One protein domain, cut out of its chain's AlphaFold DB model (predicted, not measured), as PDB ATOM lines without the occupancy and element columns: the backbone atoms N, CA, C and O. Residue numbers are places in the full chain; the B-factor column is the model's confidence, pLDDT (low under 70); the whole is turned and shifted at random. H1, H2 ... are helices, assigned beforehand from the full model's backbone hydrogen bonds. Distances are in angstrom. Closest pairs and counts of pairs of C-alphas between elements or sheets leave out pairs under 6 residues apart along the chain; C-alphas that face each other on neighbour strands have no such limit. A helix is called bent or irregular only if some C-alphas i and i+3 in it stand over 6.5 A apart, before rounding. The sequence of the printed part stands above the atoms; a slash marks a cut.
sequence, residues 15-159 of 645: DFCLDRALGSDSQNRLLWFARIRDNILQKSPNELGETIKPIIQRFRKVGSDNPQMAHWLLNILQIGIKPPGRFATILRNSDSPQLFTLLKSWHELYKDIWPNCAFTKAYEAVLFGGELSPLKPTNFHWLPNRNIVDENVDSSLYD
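What this domain is: This is residues 15 to 159 of the 645 residues of the protein "Hypothetical protein" of Spirometra erinaceieuropaei (UniProt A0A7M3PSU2). From its first residue the printed part folds H1 to H4 back and forth into one helical body, a bundle of H2, H3 and H4 with H1 packed on H2. A second, smaller group, H6 crossing H7, stands beside this body, with short H5 between the two along the chain; residues 129 to 159 then run back toward H1 and H2 without a named element. The 145 printed residues hold seven named helices, H1 to H7 in order, and no named strand: the class is all helix. The whole is compact, with a radius of gyration of the C-alphas of 14.9 A, and rounded, spanning 42 by 34 by 27 A.

How they stand to each other: H1, residues 15 to 22, and H2, residues 29 to 42, form a helical hairpin and touch at Ala 21 and Arg 29, their closest C-alphas, 4.8 A apart. H2 also touches H3, residues 45 to 62, with residues 39 to 40 alone; the closest C-alphas, of Ile 40 and Leu 48, are 6.4 A apart. H4, residues 67 to 81, runs opposite ways to H3 at a shallow tilt of 10 degrees, and they touch, C-alphas 59 and 70 being closest at 5.6 A. H2, H3 and H4 are an up and down bundle, each running against the one before. H6, residues 97 to 110, touches H7, residues 118 to 128, at a steep tilt of 57 degrees, closest at C-alphas 107 and 120, 4.6 A. H5, residues 86 to 93, touches no helix. Every O i to N i+4 pair is within hydrogen-bond range except in H3, with 10 of 14.

Where its parts are: H1 begins at C-alpha 15, (-36.697, -13.649, 21.109). H2 is 19.9 A long, H3 26.5 A, H4 20.7 A and H6 19.3 A. H3 is only just irregular, C-alphas 51 and 54 being 6.7 A apart. H7 ends at C-alpha 128, (-23.831, 18.609, 27.676).

The domain as a whole: The C-alphas of Phe 128 and Asp 159, the two farthest apart, are 43.0 A apart. The printed part has no cut, and no link is long. Mean pLDDT of the printed part is 74.3; 53 residues are under 70, among them 81 to 103 and 129 to 140.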
ATOM      1  N   ASP A  15     -35.415 -13.928  21.753       93.75
ATOM      2  CA  ASP A  15     -36.697 -13.649  21.109       93.75
ATOM      3  C   ASP A  15     -37.826 -14.445  21.764       93.75
ATOM      4  O   ASP A  15     -38.833 -13.854  22.154       93.75
ATOM      5  N   PHE A  16     -37.615 -15.736  22.039       93.69
ATOM      6  CA  PHE A  16     -38.555 -16.531  22.834       93.69
ATOM      7  C   PHE A  16     -38.809 -15.930  24.228       93.69
ATOM      8  O   PHE A  16     -39.952 -15.890  24.692       93.69
ATOM      9  N   CYS A  17     -37.771 -15.432  24.909       94.25
ATOM     10  CA  CYS A  17     -37.955 -14.771  26.201       94.25
ATOM     11  C   CYS A  17     -38.744 -13.462  26.073       94.25
ATOM     12  O   CYS A  17     -39.578 -13.181  26.932       94.25
ATOM     13  N   LEU A  18     -38.523 -12.685  25.010       94.44
ATOM     14  CA  LEU A  18     -39.265 -11.454  24.729       94.44
ATOM     15  C   LEU A  18     -40.728 -11.738  24.359       94.44
ATOM     16  O   LEU A  18     -41.610 -11.038  24.849       94.44
ATOM     17  N   ASP A  19     -41.019 -12.783  23.581       94.38
ATOM     18  CA  ASP A  19     -42.396 -13.209  23.277       94.38
ATOM     19  C   ASP A  19     -43.163 -13.584  24.547       94.38
ATOM     20  O   ASP A  19     -44.334 -13.242  24.709       94.38
ATOM     21  N   ARG A  20     -42.489 -14.255  25.485       94.25
ATOM     22  CA  ARG A  20     -43.075 -14.636  26.772       94.25
ATOM     23  C   ARG A  20     -43.178 -13.472  27.758       94.25
ATOM     24  O   ARG A  20     -44.152 -13.403  28.497       94.25
ATOM     25  N   ALA A  21     -42.221 -12.547  27.752       93.25
ATOM     26  CA  ALA A  21     -42.243 -11.343  28.578       93.25
ATOM     27  C   ALA A  21     -43.329 -10.345  28.137       93.25
ATOM     28  O   ALA A  21     -43.978  -9.721  28.973       93.25
ATOM     29  N   LEU A  22     -43.529 -10.183  26.829       93.06
ATOM     30  CA  LEU A  22     -44.466  -9.211  26.253       93.06
ATOM     31  C   LEU A  22     -45.845  -9.817  25.956       93.06
ATOM     32  O   LEU A  22     -46.772  -9.090  25.608       93.06
ATOM     33  N   GLY A  23     -45.986 -11.135  26.093       91.38
ATOM     34  CA  GLY A  23     -47.246 -11.842  25.918       91.38
ATOM     35  C   GLY A  23     -48.316 -11.480  26.954       91.38
ATOM     36  O   GLY A  23     -48.074 -10.816  27.969       91.38
ATOM     37  N   SER A  24     -49.527 -11.974  26.694       81.44
ATOM     38  CA  SER A  24     -50.698 -11.815  27.562       81.44
ATOM     39  C   SER A  24     -50.635 -12.631  28.860       81.44
ATOM     40  O   SER A  24     -51.377 -12.325  29.788       81.44
ATOM     41  N   ASP A  25     -49.749 -13.632  28.960       78.12
ATOM     42  CA  ASP A  25     -49.456 -14.340  30.215       78.12
ATOM     43  C   ASP A  25     -48.597 -13.461  31.137       78.12
ATOM     44  O   ASP A  25     -47.366 -13.541  31.182       78.12
ATOM     45  N   SER A  26     -49.272 -12.575  31.860       72.38
ATOM     46  CA  SER A  26     -48.650 -11.600  32.748       72.38
ATOM     47  C   SER A  26     -48.057 -12.207  34.019       72.38
ATOM     48  O   SER A  26     -47.062 -11.682  34.519       72.38
ATOM     49  N   GLN A  27     -48.597 -13.324  34.522       81.81
ATOM     50  CA  GLN A  27     -48.199 -13.914  35.809       81.81
ATOM     51  C   GLN A  27     -46.710 -14.275  35.851       81.81
ATOM     52  O   GLN A  27     -46.049 -14.107  36.876       81.81
ATOM     53  N   ASN A  28     -46.161 -14.720  34.716       88.12
ATOM     54  CA  ASN A  28     -44.759 -15.109  34.586       88.12
ATOM     55  C   ASN A  28     -43.841 -13.962  34.112       88.12
ATOM     56  O   ASN A  28     -42.638 -14.179  33.959       88.12
ATOM     57  N   ARG A  29     -44.352 -12.743  33.866       91.75
ATOM     58  CA  ARG A  29     -43.580 -11.666  33.213       91.75
ATOM     59  C   ARG A  29     -42.307 -11.284  33.970       91.75
ATOM     60  O   ARG A  29     -41.255 -11.164  33.346       91.75
ATOM     61  N   LEU A  30     -42.379 -11.160  35.298       91.44
ATOM     62  CA  LEU A  30     -41.211 -10.896  36.152       91.44
ATOM     63  C   LEU A  30     -40.095 -11.932  35.961       91.44
ATOM     64  O   LEU A  30     -38.918 -11.582  35.892       91.44
ATOM     65  N   LEU A  31     -40.467 -13.204  35.827       92.06
ATOM     66  CA  LEU A  31     -39.523 -14.297  35.631       92.06
ATOM     67  C   LEU A  31     -38.830 -14.210  34.266       92.06
ATOM     68  O   LEU A  31     -37.622 -14.411  34.162       92.06
ATOM     69  N   TRP A  32     -39.577 -13.856  33.218       93.56
ATOM     70  CA  TRP A  32     -39.005 -13.627  31.891       93.56
ATOM     71  C   TRP A  32     -38.112 -12.386  31.850       93.56
ATOM     72  O   TRP A  32     -37.058 -12.436  31.225       93.56
ATOM     73  N   PHE A  33     -38.455 -11.317  32.574       92.31
ATOM     74  CA  PHE A  33     -37.593 -10.137  32.724       92.31
ATOM     75  C   PHE A  33     -36.256 -10.503  33.382       92.31
ATOM     76  O   PHE A  33     -35.202 -10.113  32.877       92.31
ATOM     77  N   ALA A  34     -36.281 -11.311  34.448       90.81
ATOM     78  CA  ALA A  34     -35.067 -11.848  35.052       90.81
ATOM     79  C   ALA A  34     -34.265 -12.700  34.051       90.81
ATOM     80  O   ALA A  34     -33.091 -12.428  33.820       90.81
ATOM     81  N   ARG A  35     -34.894 -13.663  33.361       91.88
ATOM     82  CA  ARG A  35     -34.218 -14.495  32.345       91.88
ATOM     83  C   ARG A  35     -33.585 -13.672  31.211       91.88
ATOM     84  O   ARG A  35     -32.473 -13.993  30.795       91.88
ATOM     85  N   ILE A  36     -34.234 -12.597  30.749       92.69
ATOM     86  CA  ILE A  36     -33.670 -11.674  29.745       92.69
ATOM     87  C   ILE A  36     -32.465 -10.922  30.309       92.69
ATOM     88  O   ILE A  36     -31.416 -10.895  29.659       92.69
ATOM     89  N   ARG A  37     -32.581 -10.357  31.521       89.94
ATOM     90  CA  ARG A  37     -31.445  -9.751  32.228       89.94
ATOM     91  C   ARG A  37     -30.289 -10.736  32.267       89.94
ATOM     92  O   ARG A  37     -29.193 -10.400  31.858       89.94
ATOM     93  N   ASP A  38     -30.517 -11.967  32.700       87.81
ATOM     94  CA  ASP A  38     -29.429 -12.920  32.900       87.81
ATOM     95  C   ASP A  38     -28.821 -13.427  31.593       87.81
ATOM     96  O   ASP A  38     -27.660 -13.828  31.597       87.81
ATOM     97  N   ASN A  39     -29.551 -13.350  30.478       90.25
ATOM     98  CA  ASN A  39     -28.980 -13.486  29.141       90.25
ATOM     99  C   ASN A  39     -28.012 -12.327  28.851       90.25
ATOM    100  O   ASN A  39     -26.831 -12.562  28.621       90.25
ATOM    101  N   ILE A  40     -28.479 -11.079  28.993       88.94
ATOM    102  CA  ILE A  40     -27.674  -9.849  28.861       88.94
ATOM    103  C   ILE A  40     -26.415  -9.889  29.749       88.94
ATOM    104  O   ILE A  40     -25.318  -9.586  29.285       88.94
ATOM    105  N   LEU A  41     -26.545 -10.314  31.008       83.69
ATOM    106  CA  LEU A  41     -25.443 -10.406  31.972       83.69
ATOM    107  C   LEU A  41     -24.467 -11.562  31.684       83.69
ATOM    108  O   LEU A  41     -23.351 -11.547  32.197       83.69
ATOM    109  N   GLN A  42     -24.843 -12.554  30.875       85.25
ATOM    110  CA  GLN A  42     -23.954 -13.648  30.456       85.25
ATOM    111  C   GLN A  42     -23.159 -13.338  29.186       85.25
ATOM    112  O   GLN A  42     -22.176 -14.020  28.909       85.25
ATOM    113  N   LYS A  43     -23.568 -12.334  28.408       87.50
ATOM    114  CA  LYS A  43     -22.937 -12.000  27.129       87.50
ATOM    115  C   LYS A  43     -21.680 -11.165  27.337       87.50
ATOM    116  O   LYS A  43     -21.626 -10.298  28.217       87.50
ATOM    117  N   SER A  44     -20.674 -11.409  26.502       84.50
ATOM    118  CA  SER A  44     -19.512 -10.527  26.425       84.50
ATOM    119  C   SER A  44     -19.932  -9.131  25.932       84.50
ATOM    120  O   SER A  44     -20.958  -9.001  25.254       84.50
ATOM    121  N   PRO A  45     -19.151  -8.067  26.212       78.81
ATOM    122  CA  PRO A  45     -19.455  -6.720  25.721       78.81
ATOM    123  C   PRO A  45     -19.671  -6.648  24.199       78.81
ATOM    124  O   PRO A  45     -20.499  -5.866  23.740       78.81
ATOM    125  N   ASN A  46     -18.982  -7.504  23.435       81.75
ATOM    126  CA  ASN A  46     -19.058  -7.559  21.974       81.75
ATOM    127  C   ASN A  46     -20.356  -8.230  21.477       81.75
ATOM    128  O   ASN A  46     -20.950  -7.781  20.502       81.75
ATOM    129  N   GLU A  47     -20.828  -9.282  22.153       87.31
ATOM    130  CA  GLU A  47     -22.075  -9.988  21.800       87.31
ATOM    131  C   GLU A  47     -23.337  -9.261  22.282       87.31
ATOM    132  O   GLU A  47     -24.451  -9.536  21.819       87.31
ATOM    133  N   LEU A  48     -23.193  -8.353  23.249       84.50
ATOM    134  CA  LEU A  48     -24.345  -7.705  23.854       84.50
ATOM    135  C   LEU A  48     -25.107  -6.816  22.863       84.50
ATOM    136  O   LEU A  48     -26.331  -6.745  22.952       84.50
ATOM    137  N   GLY A  49     -24.424  -6.190  21.899       82.94
ATOM    138  CA  GLY A  49     -25.080  -5.409  20.846       82.94
ATOM    139  C   GLY A  49     -26.130  -6.234  20.095       82.94
ATOM    140  O   GLY A  49     -27.285  -5.824  19.995       82.94
ATOM    141  N   GLU A  50     -25.768  -7.448  19.675       88.06
ATOM    142  CA  GLU A  50     -26.687  -8.391  19.025       88.06
ATOM    143  C   GLU A  50     -27.752  -8.950  19.984       88.06
ATOM    144  O   GLU A  50     -28.857  -9.258  19.554       88.06
ATOM    145  N   THR A  51     -27.475  -9.011  21.289       89.25
ATOM    146  CA  THR A  51     -28.451  -9.462  22.303       89.25
ATOM    147  C   THR A  51     -29.500  -8.387  22.628       89.25
ATOM    148  O   THR A  51     -30.662  -8.697  22.872       89.25
ATOM    149  N   ILE A  52     -29.119  -7.107  22.606       88.94
ATOM    150  CA  ILE A  52     -30.019  -5.963  22.841       88.94
ATOM    151  C   ILE A  52     -30.819  -5.600  21.577       88.94
ATOM    152  O   ILE A  52     -31.936  -5.085  21.662       88.94
ATOM    153  N   LYS A  53     -30.279  -5.885  20.391       89.00
ATOM    154  CA  LYS A  53     -30.866  -5.559  19.084       89.00
ATOM    155  C   LYS A  53     -32.316  -6.055  18.895       89.00
ATOM    156  O   LYS A  53     -33.126  -5.211  18.514       89.00
ATOM    157  N   PRO A  54     -32.712  -7.301  19.237       93.25
ATOM    158  CA  PRO A  54     -34.120  -7.726  19.227       93.25
ATOM    159  C   PRO A  54     -35.032  -6.881  20.127       93.25
ATOM    160  O   PRO A  54     -36.161  -6.565  19.753       93.25
ATOM    161  N   ILE A  55     -34.533  -6.442  21.288       93.12
ATOM    162  CA  ILE A  55     -35.269  -5.595  22.242       93.12
ATOM    163  C   ILE A  55     -35.540  -4.219  21.613       93.12
ATOM    164  O   ILE A  55     -36.678  -3.748  21.606       93.12
ATOM    165  N   ILE A  56     -34.519  -3.602  21.004       88.44
ATOM    166  CA  ILE A  56     -34.643  -2.316  20.292       88.44
ATOM    167  C   ILE A  56     -35.536  -2.450  19.047       88.44
ATOM    168  O   ILE A  56     -36.357  -1.573  18.783       88.44
ATOM    169  N   GLN A  57     -35.414  -3.540  18.285       90.25
ATOM    170  CA  GLN A  57     -36.243  -3.795  17.103       90.25
ATOM    171  C   GLN A  57     -37.722  -3.956  17.471       90.25
ATOM    172  O   GLN A  57     -38.573  -3.323  16.846       90.25
ATOM    173  N   ARG A  58     -38.040  -4.727  18.520       93.31
ATOM    174  CA  ARG A  58     -39.408  -4.843  19.055       93.31
ATOM    175  C   ARG A  58     -39.919  -3.507  19.592       93.31
ATOM    176  O   ARG A  58     -41.073  -3.172  19.335       93.31
ATOM    177  N   PHE A  59     -39.067  -2.715  20.249       90.06
ATOM    178  CA  PHE A  59     -39.438  -1.385  20.743       90.06
ATOM    179  C   PHE A  59     -39.836  -0.457  19.592       90.06
ATOM    180  O   PHE A  59     -40.900   0.148  19.644       90.06
ATOM    181  N   ARG A  60     -39.042  -0.412  18.514       86.62
ATOM    182  CA  ARG A  60     -39.372   0.374  17.314       86.62
ATOM    183  C   ARG A  60     -40.616  -0.138  16.585       86.62
ATOM    184  O   ARG A  60     -41.382   0.668  16.083       86.62
ATOM    185  N   LYS A  61     -40.805  -1.461  16.509       91.88
ATOM    186  CA  LYS A  61     -41.900  -2.085  15.747       91.88
ATOM    187  C   LYS A  61     -43.261  -2.010  16.445       91.88
ATOM    188  O   LYS A  61     -44.271  -1.981  15.758       91.88
ATOM    189  N   VAL A  62     -43.295  -2.085  17.777       89.44
ATOM    190  CA  VAL A  62     -44.542  -2.280  18.546       89.44
ATOM    191  C   VAL A  62     -44.763  -1.183  19.591       89.44
ATOM    192  O   VAL A  62     -45.890  -0.966  20.029       89.44
ATOM    193  N   GLY A  63     -43.714  -0.460  19.991       81.94
ATOM    194  CA  GLY A  63     -43.814   0.571  21.024       81.94
ATOM    195  C   GLY A  63     -44.598   1.820  20.606       81.94
ATOM    196  O   GLY A  63     -45.097   2.529  21.478       81.94
ATOM    197  N   SER A  64     -44.750   2.069  19.301       79.44
ATOM    198  CA  SER A  64     -45.611   3.133  18.764       79.44
ATOM    199  C   SER A  64     -47.096   2.845  18.935       79.44
ATOM    200  O   SER A  64     -47.883   3.747  19.209       79.44
ATOM    201  N   ASP A  65     -47.469   1.577  18.801       90.31
ATOM    202  CA  ASP A  65     -48.864   1.148  18.732       90.31
ATOM    203  C   ASP A  65     -49.356   0.686  20.113       90.31
ATOM    204  O   ASP A  65     -50.554   0.693  20.402       90.31
ATOM    205  N   ASN A  66     -48.420   0.294  20.986       87.81
ATOM    206  CA  ASN A  66     -48.686  -0.210  22.324       87.81
ATOM    207  C   ASN A  66     -47.730   0.421  23.370       87.81
ATOM    208  O   ASN A  66     -46.607  -0.069  23.556       87.81
ATOM    209  N   PRO A  67     -48.175   1.456  24.118       81.06
ATOM    210  CA  PRO A  67     -47.348   2.126  25.126       81.06
ATOM    211  C   PRO A  67     -46.931   1.200  26.272       81.06
ATOM    212  O   PRO A  67     -45.850   1.359  26.837       81.06
ATOM    213  N   GLN A  68     -47.768   0.219  26.616       85.12
ATOM    214  CA  GLN A  68     -47.495  -0.747  27.678       85.12
ATOM    215  C   GLN A  68     -46.345  -1.688  27.277       85.12
ATOM    216  O   GLN A  68     -45.433  -1.912  28.070       85.12
ATOM    217  N   MET A  69     -46.316  -2.163  26.025       90.12
ATOM    218  CA  MET A  69     -45.180  -2.935  25.501       90.12
ATOM    219  C   MET A  69     -43.914  -2.085  25.356       90.12
ATOM    220  O   MET A  69     -42.831  -2.573  25.682       90.12
ATOM    221  N   ALA A  70     -44.035  -0.822  24.926       86.38
ATOM    222  CA  ALA A  70     -42.915   0.123  24.904       86.38
ATOM    223  C   ALA A  70     -42.276   0.239  26.297       86.38
ATOM    224  O   ALA A  70     -41.066   0.083  26.453       86.38
ATOM    225  N   HIS A  71     -43.113   0.436  27.317       84.94
ATOM    226  CA  HIS A  71     -42.705   0.536  28.713       84.94
ATOM    227  C   HIS A  71     -42.067  -0.758  29.248       84.94
ATOM    228  O   HIS A  71     -41.004  -0.721  29.863       84.94
ATOM    229  N   TRP A  72     -42.640  -1.927  28.954       90.50
ATOM    230  CA  TRP A  72     -42.033  -3.212  29.319       90.50
ATOM    231  C   TRP A  72     -40.652  -3.416  28.692       90.50
ATOM    232  O   TRP A  72     -39.735  -3.874  29.372       90.50
ATOM    233  N   LEU A  73     -40.476  -3.035  27.426       91.19
ATOM    234  CA  LEU A  73     -39.187  -3.085  26.737       91.19
ATOM    235  C   LEU A  73     -38.166  -2.107  27.342       91.19
ATOM    236  O   LEU A  73     -37.001  -2.474  27.494       91.19
ATOM    237  N   LEU A  74     -38.595  -0.911  27.764       85.25
ATOM    238  CA  LEU A  74     -37.757   0.027  28.524       85.25
ATOM    239  C   LEU A  74     -37.316  -0.565  29.867       85.25
ATOM    240  O   LEU A  74     -36.124  -0.533  30.175       85.25
ATOM    241  N   ASN A  75     -38.235  -1.167  30.628       84.25
ATOM    242  CA  ASN A  75     -37.904  -1.843  31.884       84.25
ATOM    243  C   ASN A  75     -36.911  -2.995  31.658       84.25
ATOM    244  O   ASN A  75     -35.932  -3.104  32.392       84.25
ATOM    245  N   ILE A  76     -37.103  -3.823  30.625       89.50
ATOM    246  CA  ILE A  76     -36.170  -4.906  30.268       89.50
ATOM    247  C   ILE A  76     -34.761  -4.354  29.992       89.50
ATOM    248  O   ILE A  76     -33.784  -4.871  30.542       89.50
ATOM    249  N   LEU A  77     -34.647  -3.285  29.191       86.56
ATOM    250  CA  LEU A  77     -33.365  -2.616  28.946       86.56
ATOM    251  C   LEU A  77     -32.763  -2.106  30.262       86.56
ATOM    252  O   LEU A  77     -31.629  -2.449  30.589       86.56
ATOM    253  N   GLN A  78     -33.529  -1.361  31.063       80.56
ATOM    254  CA  GLN A  78     -33.091  -0.804  32.345       80.56
ATOM    255  C   GLN A  78     -32.588  -1.874  33.332       80.56
ATOM    256  O   GLN A  78     -31.611  -1.645  34.050       80.56
ATOM    257  N   ILE A  79     -33.219  -3.051  33.370       77.81
ATOM    258  CA  ILE A  79     -32.805  -4.165  34.233       77.81
ATOM    259  C   ILE A  79     -31.464  -4.751  33.757       77.81
ATOM    260  O   ILE A  79     -30.586  -4.994  34.586       77.81
ATOM    261  N   GLY A  80     -31.254  -4.909  32.445       73.75
ATOM    262  CA  GLY A  80     -29.950  -5.299  31.881       73.75
ATOM    263  C   GLY A  80     -28.838  -4.254  32.086       73.75
ATOM    264  O   GLY A  80     -27.655  -4.586  32.052       73.75
ATOM    265  N   ILE A  81     -29.222  -2.998  32.327       67.25
ATOM    266  CA  ILE A  81     -28.350  -1.818  32.432       67.25
ATOM    267  C   ILE A  81     -27.868  -1.525  33.862       67.25
ATOM    268  O   ILE A  81     -26.751  -1.039  34.047       67.25
ATOM    269  N   LYS A  82     -28.696  -1.787  34.882       60.78
ATOM    270  CA  LYS A  82     -28.480  -1.296  36.260       60.78
ATOM    271  C   LYS A  82     -27.281  -1.888  37.048       60.78
ATOM    272  O   LYS A  82     -26.956  -1.274  38.063       60.78
ATOM    273  N   PRO A  83     -26.548  -2.957  36.648       59.09
ATOM    274  CA  PRO A  83     -25.253  -3.262  37.266       59.09
ATOM    275  C   PRO A  83     -24.191  -2.204  36.885       59.09
ATOM    276  O   PRO A  83     -23.816  -2.104  35.710       59.09
ATOM    277  N   PRO A  84     -23.661  -1.420  37.844       48.50
ATOM    278  CA  PRO A  84     -22.739  -0.330  37.541       48.50
ATOM    279  C   PRO A  84     -21.381  -0.886  37.098       48.50
ATOM    280  O   PRO A  84     -20.666  -1.510  37.876       48.50
ATOM    281  N   GLY A  85     -21.025  -0.668  35.834       54.53
ATOM    282  CA  GLY A  85     -19.758  -1.125  35.261       54.53
ATOM    283  C   GLY A  85     -19.910  -1.463  33.788       54.53
ATOM    284  O   GLY A  85     -19.554  -0.647  32.939       54.53
ATOM    285  N   ARG A  86     -20.513  -2.621  33.474       58.47
ATOM    286  CA  ARG A  86     -20.657  -3.070  32.079       58.47
ATOM    287  C   ARG A  86     -21.374  -2.023  31.223       58.47
ATOM    288  O   ARG A  86     -20.823  -1.643  30.197       58.47
ATOM    289  N   PHE A  87     -22.537  -1.495  31.630       56.12
ATOM    290  CA  PHE A  87     -23.288  -0.568  30.763       56.12
ATOM    291  C   PHE A  87     -22.568   0.755  30.476       56.12
ATOM    292  O   PHE A  87     -22.643   1.253  29.357       56.12
ATOM    293  N   ALA A  88     -21.817   1.296  31.437       54.06
ATOM    294  CA  ALA A  88     -20.999   2.483  31.195       54.06
ATOM    295  C   ALA A  88     -19.893   2.205  30.162       54.06
ATOM    296  O   ALA A  88     -19.607   3.066  29.336       54.06
ATOM    297  N   THR A  89     -19.316   1.000  30.172       57.44
ATOM    298  CA  THR A  89     -18.377   0.536  29.143       57.44
ATOM    299  C   THR A  89     -19.073   0.332  27.796       57.44
ATOM    300  O   THR A  89     -18.533   0.724  26.774       57.44
ATOM    301  N   ILE A  90     -20.294  -0.208  27.772       58.84
ATOM    302  CA  ILE A  90     -21.068  -0.427  26.537       58.84
ATOM    303  C   ILE A  90     -21.474   0.904  25.893       58.84
ATOM    304  O   ILE A  90     -21.261   1.074  24.702       58.84
ATOM    305  N   LEU A  91     -21.978   1.875  26.661       54.25
ATOM    306  CA  LEU A  91     -22.294   3.216  26.150       54.25
ATOM    307  C   LEU A  91     -21.069   3.948  25.580       54.25
ATOM    308  O   LEU A  91     -21.223   4.722  24.643       54.25
ATOM    309  N   ARG A  92     -19.877   3.728  26.152       56.09
ATOM    310  CA  ARG A  92     -18.624   4.361  25.702       56.09
ATOM    311  C   ARG A  92     -17.976   3.644  24.522       56.09
ATOM    312  O   ARG A  92     -17.389   4.308  23.680       56.09
ATOM    313  N   ASN A  93     -18.060   2.315  24.485       53.38
ATOM    314  CA  ASN A  93     -17.369   1.484  23.497       53.38
ATOM    315  C   ASN A  93     -18.271   1.076  22.328       53.38
ATOM    316  O   ASN A  93     -17.771   0.574  21.326       53.38
ATOM    317  N   SER A  94     -19.594   1.236  22.436       47.66
ATOM    318  CA  SER A  94     -20.455   1.062  21.278       47.66
ATOM    319  C   SER A  94     -20.331   2.297  20.392       47.66
ATOM    320  O   SER A  94     -20.924   3.335  20.694       47.66
ATOM    321  N   ASP A  95     -19.705   2.132  19.229       44.12
ATOM    322  CA  ASP A  95     -19.891   2.992  18.049       44.12
ATOM    323  C   ASP A  95     -21.323   2.849  17.483       44.12
ATOM    324  O   ASP A  95     -21.555   2.818  16.276       44.12
ATOM    325  N   SER A  96     -22.319   2.700  18.364       44.66
ATOM    326  CA  SER A  96     -23.728   2.613  18.033       44.66
ATOM    327  C   SER A  96     -24.354   3.998  18.242       44.66
ATOM    328  O   SER A  96     -24.943   4.275  19.293       44.66
ATOM    329  N   PRO A  97     -24.323   4.894  17.227       51.12
ATOM    330  CA  PRO A  97     -25.095   6.132  17.291       51.12
ATOM    331  C   PRO A  97     -26.578   5.832  17.517       51.12
ATOM    332  O   PRO A  97     -27.304   6.693  17.985       51.12
ATOM    333  N   GLN A  98     -27.024   4.600  17.256       44.81
ATOM    334  CA  GLN A  98     -28.361   4.098  17.539       44.81
ATOM    335  C   GLN A  98     -28.762   4.165  19.018       44.81
ATOM    336  O   GLN A  98     -29.914   4.495  19.265       44.81
ATOM    337  N   LEU A  99     -27.882   3.891  19.994       51.78
ATOM    338  CA  LEU A  99     -28.267   3.915  21.416       51.78
ATOM    339  C   LEU A  99     -28.303   5.349  21.968       51.78
ATOM    340  O   LEU A  99     -29.229   5.703  22.695       51.78
ATOM    341  N   PHE A 100     -27.372   6.206  21.539       56.97
ATOM    342  CA  PHE A 100     -27.439   7.646  21.816       56.97
ATOM    343  C   PHE A 100     -28.608   8.319  21.080       56.97
ATOM    344  O   PHE A 100     -29.285   9.160  21.656       56.97
ATOM    345  N   THR A 101     -28.913   7.908  19.845       57.41
ATOM    346  CA  THR A 101     -30.097   8.359  19.089       57.41
ATOM    347  C   THR A 101     -31.385   7.833  19.712       57.41
ATOM    348  O   THR A 101     -32.399   8.511  19.636       57.41
ATOM    349  N   LEU A 102     -31.369   6.670  20.366       62.16
ATOM    350  CA  LEU A 102     -32.512   6.142  21.105       62.16
ATOM    351  C   LEU A 102     -32.744   6.946  22.395       62.16
ATOM    352  O   LEU A 102     -33.855   7.409  22.613       62.16
ATOM    353  N   LEU A 103     -31.690   7.227  23.171       67.88
ATOM    354  CA  LEU A 103     -31.729   8.168  24.301       67.88
ATOM    355  C   LEU A 103     -32.169   9.579  23.872       67.88
ATOM    356  O   LEU A 103     -33.007  10.177  24.540       67.88
ATOM    357  N   LYS A 104     -31.669  10.077  22.733       72.88
ATOM    358  CA  LYS A 104     -32.097  11.341  22.119       72.88
ATOM    359  C   LYS A 104     -33.563  11.298  21.724       72.88
ATOM    360  O   LYS A 104     -34.294  12.217  22.040       72.88
ATOM    361  N   SER A 105     -33.993  10.250  21.030       59.06
ATOM    362  CA  SER A 105     -35.367  10.096  20.559       59.06
ATOM    363  C   SER A 105     -36.332   9.988  21.733       59.06
ATOM    364  O   SER A 105     -37.389  10.598  21.677       59.06
ATOM    365  N   TRP A 106     -35.957   9.300  22.814       72.56
ATOM    366  CA  TRP A 106     -36.719   9.287  24.060       72.56
ATOM    367  C   TRP A 106     -36.738  10.659  24.734       72.56
ATOM    368  O   TRP A 106     -37.803  11.098  25.144       72.56
ATOM    369  N   HIS A 107     -35.612  11.371  24.817       77.19
ATOM    370  CA  HIS A 107     -35.608  12.745  25.322       77.19
ATOM    371  C   HIS A 107     -36.502  13.661  24.480       77.19
ATOM    372  O   HIS A 107     -37.393  14.289  25.029       77.19
ATOM    373  N   GLU A 108     -36.337  13.700  23.160       73.81
ATOM    374  CA  GLU A 108     -37.151  14.527  22.262       73.81
ATOM    375  C   GLU A 108     -38.646  14.177  22.343       73.81
ATOM    376  O   GLU A 108     -39.476  15.078  22.346       73.81
ATOM    377  N   LEU A 109     -38.993  12.891  22.471       58.81
ATOM    378  CA  LEU A 109     -40.374  12.412  22.600       58.81
ATOM    379  C   LEU A 109     -40.993  12.711  23.978       58.81
ATOM    380  O   LEU A 109     -42.195  12.951  24.074       58.81
ATOM    381  N   TYR A 110     -40.197  12.666  25.052       58.38
ATOM    382  CA  TYR A 110     -40.684  12.769  26.431       58.38
ATOM    383  C   TYR A 110     -40.342  14.087  27.135       58.38
ATOM    384  O   TYR A 110     -40.861  14.306  28.225       58.38
ATOM    385  N   LYS A 111     -39.529  14.993  26.575       73.62
ATOM    386  CA  LYS A 111     -39.156  16.259  27.239       73.62
ATOM    387  C   LYS A 111     -40.341  17.196  27.452       73.62
ATOM    388  O   LYS A 111     -40.417  17.820  28.501       73.62
ATOM    389  N   ASP A 112     -41.299  17.234  26.530       67.50
ATOM    390  CA  ASP A 112     -42.476  18.103  26.662       67.50
ATOM    391  C   ASP A 112     -43.566  17.462  27.546       67.50
ATOM    392  O   ASP A 112     -44.341  18.150  28.209       67.50
ATOM    393  N   ILE A 113     -43.597  16.124  27.613       56.84
ATOM    394  CA  ILE A 113     -44.567  15.346  28.404       56.84
ATOM    395  C   ILE A 113     -44.100  15.197  29.863       56.84
ATOM    396  O   ILE A 113     -44.896  15.335  30.798       56.84
ATOM    397  N   TRP A 114     -42.803  14.931  30.045       54.22
ATOM    398  CA  TRP A 114     -42.093  14.657  31.294       54.22
ATOM    399  C   TRP A 114     -40.680  15.295  31.293       54.22
ATOM    400  O   TRP A 114     -39.670  14.577  31.336       54.22
ATOM    401  N   PRO A 115     -40.562  16.639  31.344       64.06
ATOM    402  CA  PRO A 115     -39.272  17.351  31.293       64.06
ATOM    403  C   PRO A 115     -38.290  16.953  32.403       64.06
ATOM    404  O   PRO A 115     -37.090  17.160  32.292       64.06
ATOM    405  N   ASN A 116     -38.785  16.357  33.490       58.78
ATOM    406  CA  ASN A 116     -37.979  15.958  34.638       58.78
ATOM    407  C   ASN A 116     -37.633  14.460  34.709       58.78
ATOM    408  O   ASN A 116     -37.010  14.053  35.695       58.78
ATOM    409  N   CYS A 117     -38.021  13.646  33.719       56.56
ATOM    410  CA  CYS A 117     -37.791  12.199  33.749       56.56
ATOM    411  C   CYS A 117     -36.302  11.815  33.689       56.56
ATOM    412  O   CYS A 117     -35.440  12.572  33.234       56.56
ATOM    413  N   ALA A 118     -36.007  10.588  34.126       54.50
ATOM    414  CA  ALA A 118     -34.653  10.047  34.134       54.50
ATOM    415  C   ALA A 118     -34.026   9.976  32.728       54.50
ATOM    416  O   ALA A 118     -32.826  10.192  32.602       54.50
ATOM    417  N   PHE A 119     -34.824   9.727  31.680       61.91
ATOM    418  CA  PHE A 119     -34.347   9.685  30.292       61.91
ATOM    419  C   PHE A 119     -33.876  11.054  29.799       61.91
ATOM    420  O   PHE A 119     -32.772  11.150  29.271       61.91
ATOM    421  N   THR A 120     -34.660  12.110  30.039       66.25
ATOM    422  CA  THR A 120     -34.282  13.490  29.705       66.25
ATOM    423  C   THR A 120     -32.977  13.876  30.382       66.25
ATOM    424  O   THR A 120     -32.019  14.222  29.700       66.25
ATOM    425  N   LYS A 121     -32.880  13.696  31.701       62.34
ATOM    426  CA  LYS A 121     -31.683  14.098  32.452       62.34
ATOM    427  C   LYS A 121     -30.456  13.237  32.139       62.34
ATOM    428  O   LYS A 121     -29.339  13.743  32.161       62.34
ATOM    429  N   ALA A 122     -30.639  11.953  31.818       59.69
ATOM    430  CA  ALA A 122     -29.553  11.097  31.344       59.69
ATOM    431  C   ALA A 122     -29.065  11.516  29.948       59.69
ATOM    432  O   ALA A 122     -27.860  11.558  29.717       59.69
ATOM    433  N   TYR A 123     -29.977  11.859  29.033       73.44
ATOM    434  CA  TYR A 123     -29.614  12.365  27.713       73.44
ATOM    435  C   TYR A 123     -28.902  13.721  27.798       73.44
ATOM    436  O   TYR A 123     -27.827  13.872  27.227       73.44
ATOM    437  N   GLU A 124     -29.447  14.671  28.560       76.50
ATOM    438  CA  GLU A 124     -28.852  15.992  28.789       76.50
ATOM    439  C   GLU A 124     -27.457  15.888  29.420       76.50
ATOM    440  O   GLU A 124     -26.532  16.554  28.964       76.50
ATOM    441  N   ALA A 125     -27.258  15.009  30.409       64.12
ATOM    442  CA  ALA A 125     -25.941  14.795  31.010       64.12
ATOM    443  C   ALA A 125     -24.915  14.226  30.010       64.12
ATOM    444  O   ALA A 125     -23.762  14.654  30.005       64.12
ATOM    445  N   VAL A 126     -25.326  13.299  29.132       64.75
ATOM    446  CA  VAL A 126     -24.454  12.756  28.074       64.75
ATOM    447  C   VAL A 126     -24.199  13.787  26.965       64.75
ATOM    448  O   VAL A 126     -23.093  13.836  26.434       64.75
ATOM    449  N   LEU A 127     -25.184  14.624  26.623       74.00
ATOM    450  CA  LEU A 127     -25.082  15.635  25.565       74.00
ATOM    451  C   LEU A 127     -24.244  16.854  25.982       74.00
ATOM    452  O   LEU A 127     -23.434  17.335  25.194       74.00
ATOM    453  N   PHE A 128     -24.446  17.365  27.198       77.75
ATOM    454  CA  PHE A 128     -23.831  18.609  27.676       77.75
ATOM    455  C   PHE A 128     -22.571  18.394  28.527       77.75
ATOM    456  O   PHE A 128     -21.982  19.365  28.996       77.75
ATOM    457  N   GLY A 129     -22.150  17.141  28.742       63.41
ATOM    458  CA  GLY A 129     -20.929  16.810  29.486       63.41
ATOM    459  C   GLY A 129     -20.951  17.233  30.958       63.41
ATOM    460  O   GLY A 129     -19.895  17.328  31.583       63.41
ATOM    461  N   GLY A 130     -22.135  17.514  31.510       57.56
ATOM    462  CA  GLY A 130     -22.285  17.899  32.907       57.56
ATOM    463  C   GLY A 130     -21.869  16.763  33.837       57.56
ATOM    464  O   GLY A 130     -22.094  15.588  33.536       57.56
ATOM    465  N   GLU A 131     -21.311  17.107  35.002       48.50
ATOM    466  CA  GLU A 131     -21.236  16.138  36.094       48.50
ATOM    467  C   GLU A 131     -22.632  15.551  36.304       48.50
ATOM    468  O   GLU A 131     -23.619  16.292  36.386       48.50
ATOM    469  N   LEU A 132     -22.711  14.219  36.378       43.88
ATOM    470  CA  LEU A 132     -23.928  13.495  36.726       43.88
ATOM    471  C   LEU A 132     -24.311  13.861  38.164       43.88
ATOM    472  O   LEU A 132     -24.046  13.106  39.100       43.88
ATOM    473  N   SER A 133     -24.947  15.027  38.318       38.22
ATOM    474  CA  SER A 133     -25.702  15.416  39.504       38.22
ATOM    475  C   SER A 133     -26.503  14.189  39.895       38.22
ATOM    476  O   SER A 133     -27.229  13.694  39.027       38.22
ATOM    477  N   PRO A 134     -26.326  13.637  41.110       42.84
ATOM    478  CA  PRO A 134     -26.795  12.303  41.436       42.84
ATOM    479  C   PRO A 134     -28.311  12.300  41.364       42.84
ATOM    480  O   PRO A 134     -29.010  12.658  42.316       42.84
ATOM    481  N   LEU A 135     -28.808  11.921  40.187       36.12
ATOM    482  CA  LEU A 135     -30.215  11.772  39.934       36.12
ATOM    483  C   LEU A 135     -30.683  10.792  40.998       36.12
ATOM    484  O   LEU A 135     -30.154   9.687  41.122       36.12
ATOM    485  N   LYS A 136     -31.668  11.221  41.779       38.44
ATOM    486  CA  LYS A 136     -32.590  10.313  42.441       38.44
ATOM    487  C   LYS A 136     -33.738  10.120  41.453       38.44
ATOM    488  O   LYS A 136     -34.725  10.844  41.564       38.44
ATOM    489  N   PRO A 137     -33.603   9.242  40.435       43.22
ATOM    490  CA  PRO A 137     -34.744   8.823  39.642       43.22
ATOM    491  C   PRO A 137     -35.733   8.222  40.634       43.22
ATOM    492  O   PRO A 137     -35.430   7.241  41.313       43.22
ATOM    493  N   THR A 138     -36.862   8.900  40.806       43.19
ATOM    494  CA  THR A 138     -37.755   8.674  41.944       43.19
ATOM    495  C   THR A 138     -38.416   7.304  41.903       43.19
ATOM    496  O   THR A 138     -38.706   6.773  42.967       43.19
ATOM    497  N   ASN A 139     -38.540   6.694  40.717       51.28
ATOM    498  CA  ASN A 139     -38.864   5.280  40.573       51.28
ATOM    499  C   ASN A 139     -37.989   4.570  39.535       51.28
ATOM    500  O   ASN A 139     -38.142   4.727  38.328       51.28
ATOM    501  N   PHE A 140     -37.066   3.754  40.046       64.19
ATOM    502  CA  PHE A 140     -36.226   2.812  39.299       64.19
ATOM    503  C   PHE A 140     -36.471   1.372  39.783       64.19
ATOM    504  O   PHE A 140     -35.529   0.577  39.890       64.19
ATOM    505  N   HIS A 141     -37.735   1.057  40.080       78.06
ATOM    506  CA  HIS A 141     -38.150  -0.297  40.418       78.06
ATOM    507  C   HIS A 141     -38.037  -1.235  39.205       78.06
ATOM    508  O   HIS A 141     -38.026  -0.799  38.052       78.06
ATOM    509  N   TRP A 142     -38.011  -2.539  39.445       80.56
ATOM    510  CA  TRP A 142     -37.934  -3.575  38.408       80.56
ATOM    511  C   TRP A 142     -39.263  -4.282  38.125       80.56
ATOM    512  O   TRP A 142     -39.330  -5.197  37.304       80.56
ATOM    513  N   LEU A 143     -40.338  -3.801  38.746       84.50
ATOM    514  CA  LEU A 143     -41.699  -4.252  38.500       84.50
ATOM    515  C   LEU A 143     -42.216  -3.847  37.099       84.50
ATOM    516  O   LEU A 143     -42.201  -2.661  36.766       84.50
ATOM    517  N   PRO A 144     -42.719  -4.794  36.277       83.19
ATOM    518  CA  PRO A 144     -43.319  -4.501  34.974       83.19
ATOM    519  C   PRO A 144     -44.700  -3.842  35.054       83.19
ATOM    520  O   PRO A 144     -45.153  -3.281  34.058       83.19
ATOM    521  N   ASN A 145     -45.389  -3.948  36.194       82.75
ATOM    522  CA  ASN A 145     -46.724  -3.385  36.374       82.75
ATOM    523  C   ASN A 145     -46.718  -1.903  36.749       82.75
ATOM    524  O   ASN A 145     -47.773  -1.296  36.701       82.75
ATOM    525  N   ARG A 146     -45.580  -1.292  37.077       80.19
ATOM    526  CA  ARG A 146     -45.488   0.146  37.372       80.19
ATOM    527  C   ARG A 146     -44.633   0.850  36.317       80.19
ATOM    528  O   ARG A 146     -43.737   0.227  35.735       80.19
ATOM    529  N   ASN A 147     -44.924   2.118  36.024       73.31
ATOM    530  CA  ASN A 147     -44.116   2.934  35.111       73.31
ATOM    531  C   ASN A 147     -43.078   3.803  35.834       73.31
ATOM    532  O   ASN A 147     -43.007   3.845  37.056       73.31
ATOM    533  N   ILE A 148     -42.260   4.522  35.061       62.94
ATOM    534  CA  ILE A 148     -41.221   5.426  35.589       62.94
ATOM    535  C   ILE A 148     -41.758   6.566  36.483       62.94
ATOM    536  O   ILE A 148     -40.962   7.260  37.115       62.94
ATOM    537  N   VAL A 149     -43.080   6.773  36.528       65.12
ATOM    538  CA  VAL A 149     -43.779   7.734  37.401       65.12
ATOM    539  C   VAL A 149     -44.677   7.044  38.448       65.12
ATOM    540  O   VAL A 149     -45.521   7.700  39.046       65.12
ATOM    541  N   ASP A 150     -44.445   5.752  38.725       70.31
ATOM    542  CA  ASP A 150     -45.177   4.885  39.679       70.31
ATOM    543  C   ASP A 150     -46.636   4.547  39.323       70.31
ATOM    544  O   ASP A 150     -47.347   3.915  40.106       70.31
ATOM    545  N   GLU A 151     -47.122   4.943  38.146       76.19
ATOM    546  CA  GLU A 151     -48.491   4.620  37.742       76.19
ATOM    547  C   GLU A 151     -48.603   3.131  37.408       76.19
ATOM    548  O   GLU A 151     -47.747   2.554  36.729       76.19
ATOM    549  N   ASN A 152     -49.699   2.517  37.852       81.25
ATOM    550  CA  ASN A 152     -49.965   1.110  37.607       81.25
ATOM    551  C   ASN A 152     -50.401   0.882  36.142       81.25
ATOM    552  O   ASN A 152     -51.486   1.283  35.723       81.25
ATOM    553  N   VAL A 153     -49.526   0.244  35.369       79.44
ATOM    554  CA  VAL A 153     -49.662  -0.121  33.951       79.44
ATOM    555  C   VAL A 153     -50.307  -1.500  33.770       79.44
ATOM    556  O   VAL A 153     -50.710  -1.829  32.656       79.44
ATOM    557  N   ASP A 154     -50.378  -2.338  34.810       78.81
ATOM    558  CA  ASP A 154     -50.954  -3.685  34.718       78.81
ATOM    559  C   ASP A 154     -51.526  -4.162  36.066       78.81
ATOM    560  O   ASP A 154     -50.812  -4.303  37.052       78.81
ATOM    561  N   SER A 155     -52.813  -4.513  36.115       80.69
ATOM    562  CA  SER A 155     -53.451  -5.057  37.324       80.69
ATOM    563  C   SER A 155     -53.029  -6.495  37.676       80.69
ATOM    564  O   SER A 155     -53.616  -7.110  38.565       80.69
ATOM    565  N   SER A 156     -52.074  -7.072  36.951       81.25
ATOM    566  CA  SER A 156     -51.633  -8.454  37.127       81.25
ATOM    567  C   SER A 156     -50.830  -8.666  38.408       81.25
ATOM    568  O   SER A 156     -49.752  -8.103  38.591       81.25
ATOM    569  N   LEU A 157     -51.334  -9.562  39.257       85.44
ATOM    570  CA  LEU A 157     -50.596 -10.111  40.388       85.44
ATOM    571  C   LEU A 157     -49.540 -11.104  39.885       85.44
ATOM    572  O   LEU A 157     -49.835 -11.989  39.079       85.44
ATOM    573  N   TYR A 158     -48.313 -10.957  40.376       88.94
ATOM    574  CA  TYR A 158     -47.210 -11.863  40.067       88.94
ATOM    575  C   TYR A 158     -47.104 -12.977  41.106       88.94
ATOM    576  O   TYR A 158     -47.241 -12.736  42.305       88.94
ATOM    577  N   ASP A 159     -46.771 -14.185  40.653       91.25
ATOM    578  CA  ASP A 159     -46.410 -15.303  41.529       91.25
ATOM    579  C   ASP A 159     -44.982 -15.091  42.065       91.25
ATOM    580  O   ASP A 159     -43.993 -15.598  41.527       91.25
TER     581      ASP A 159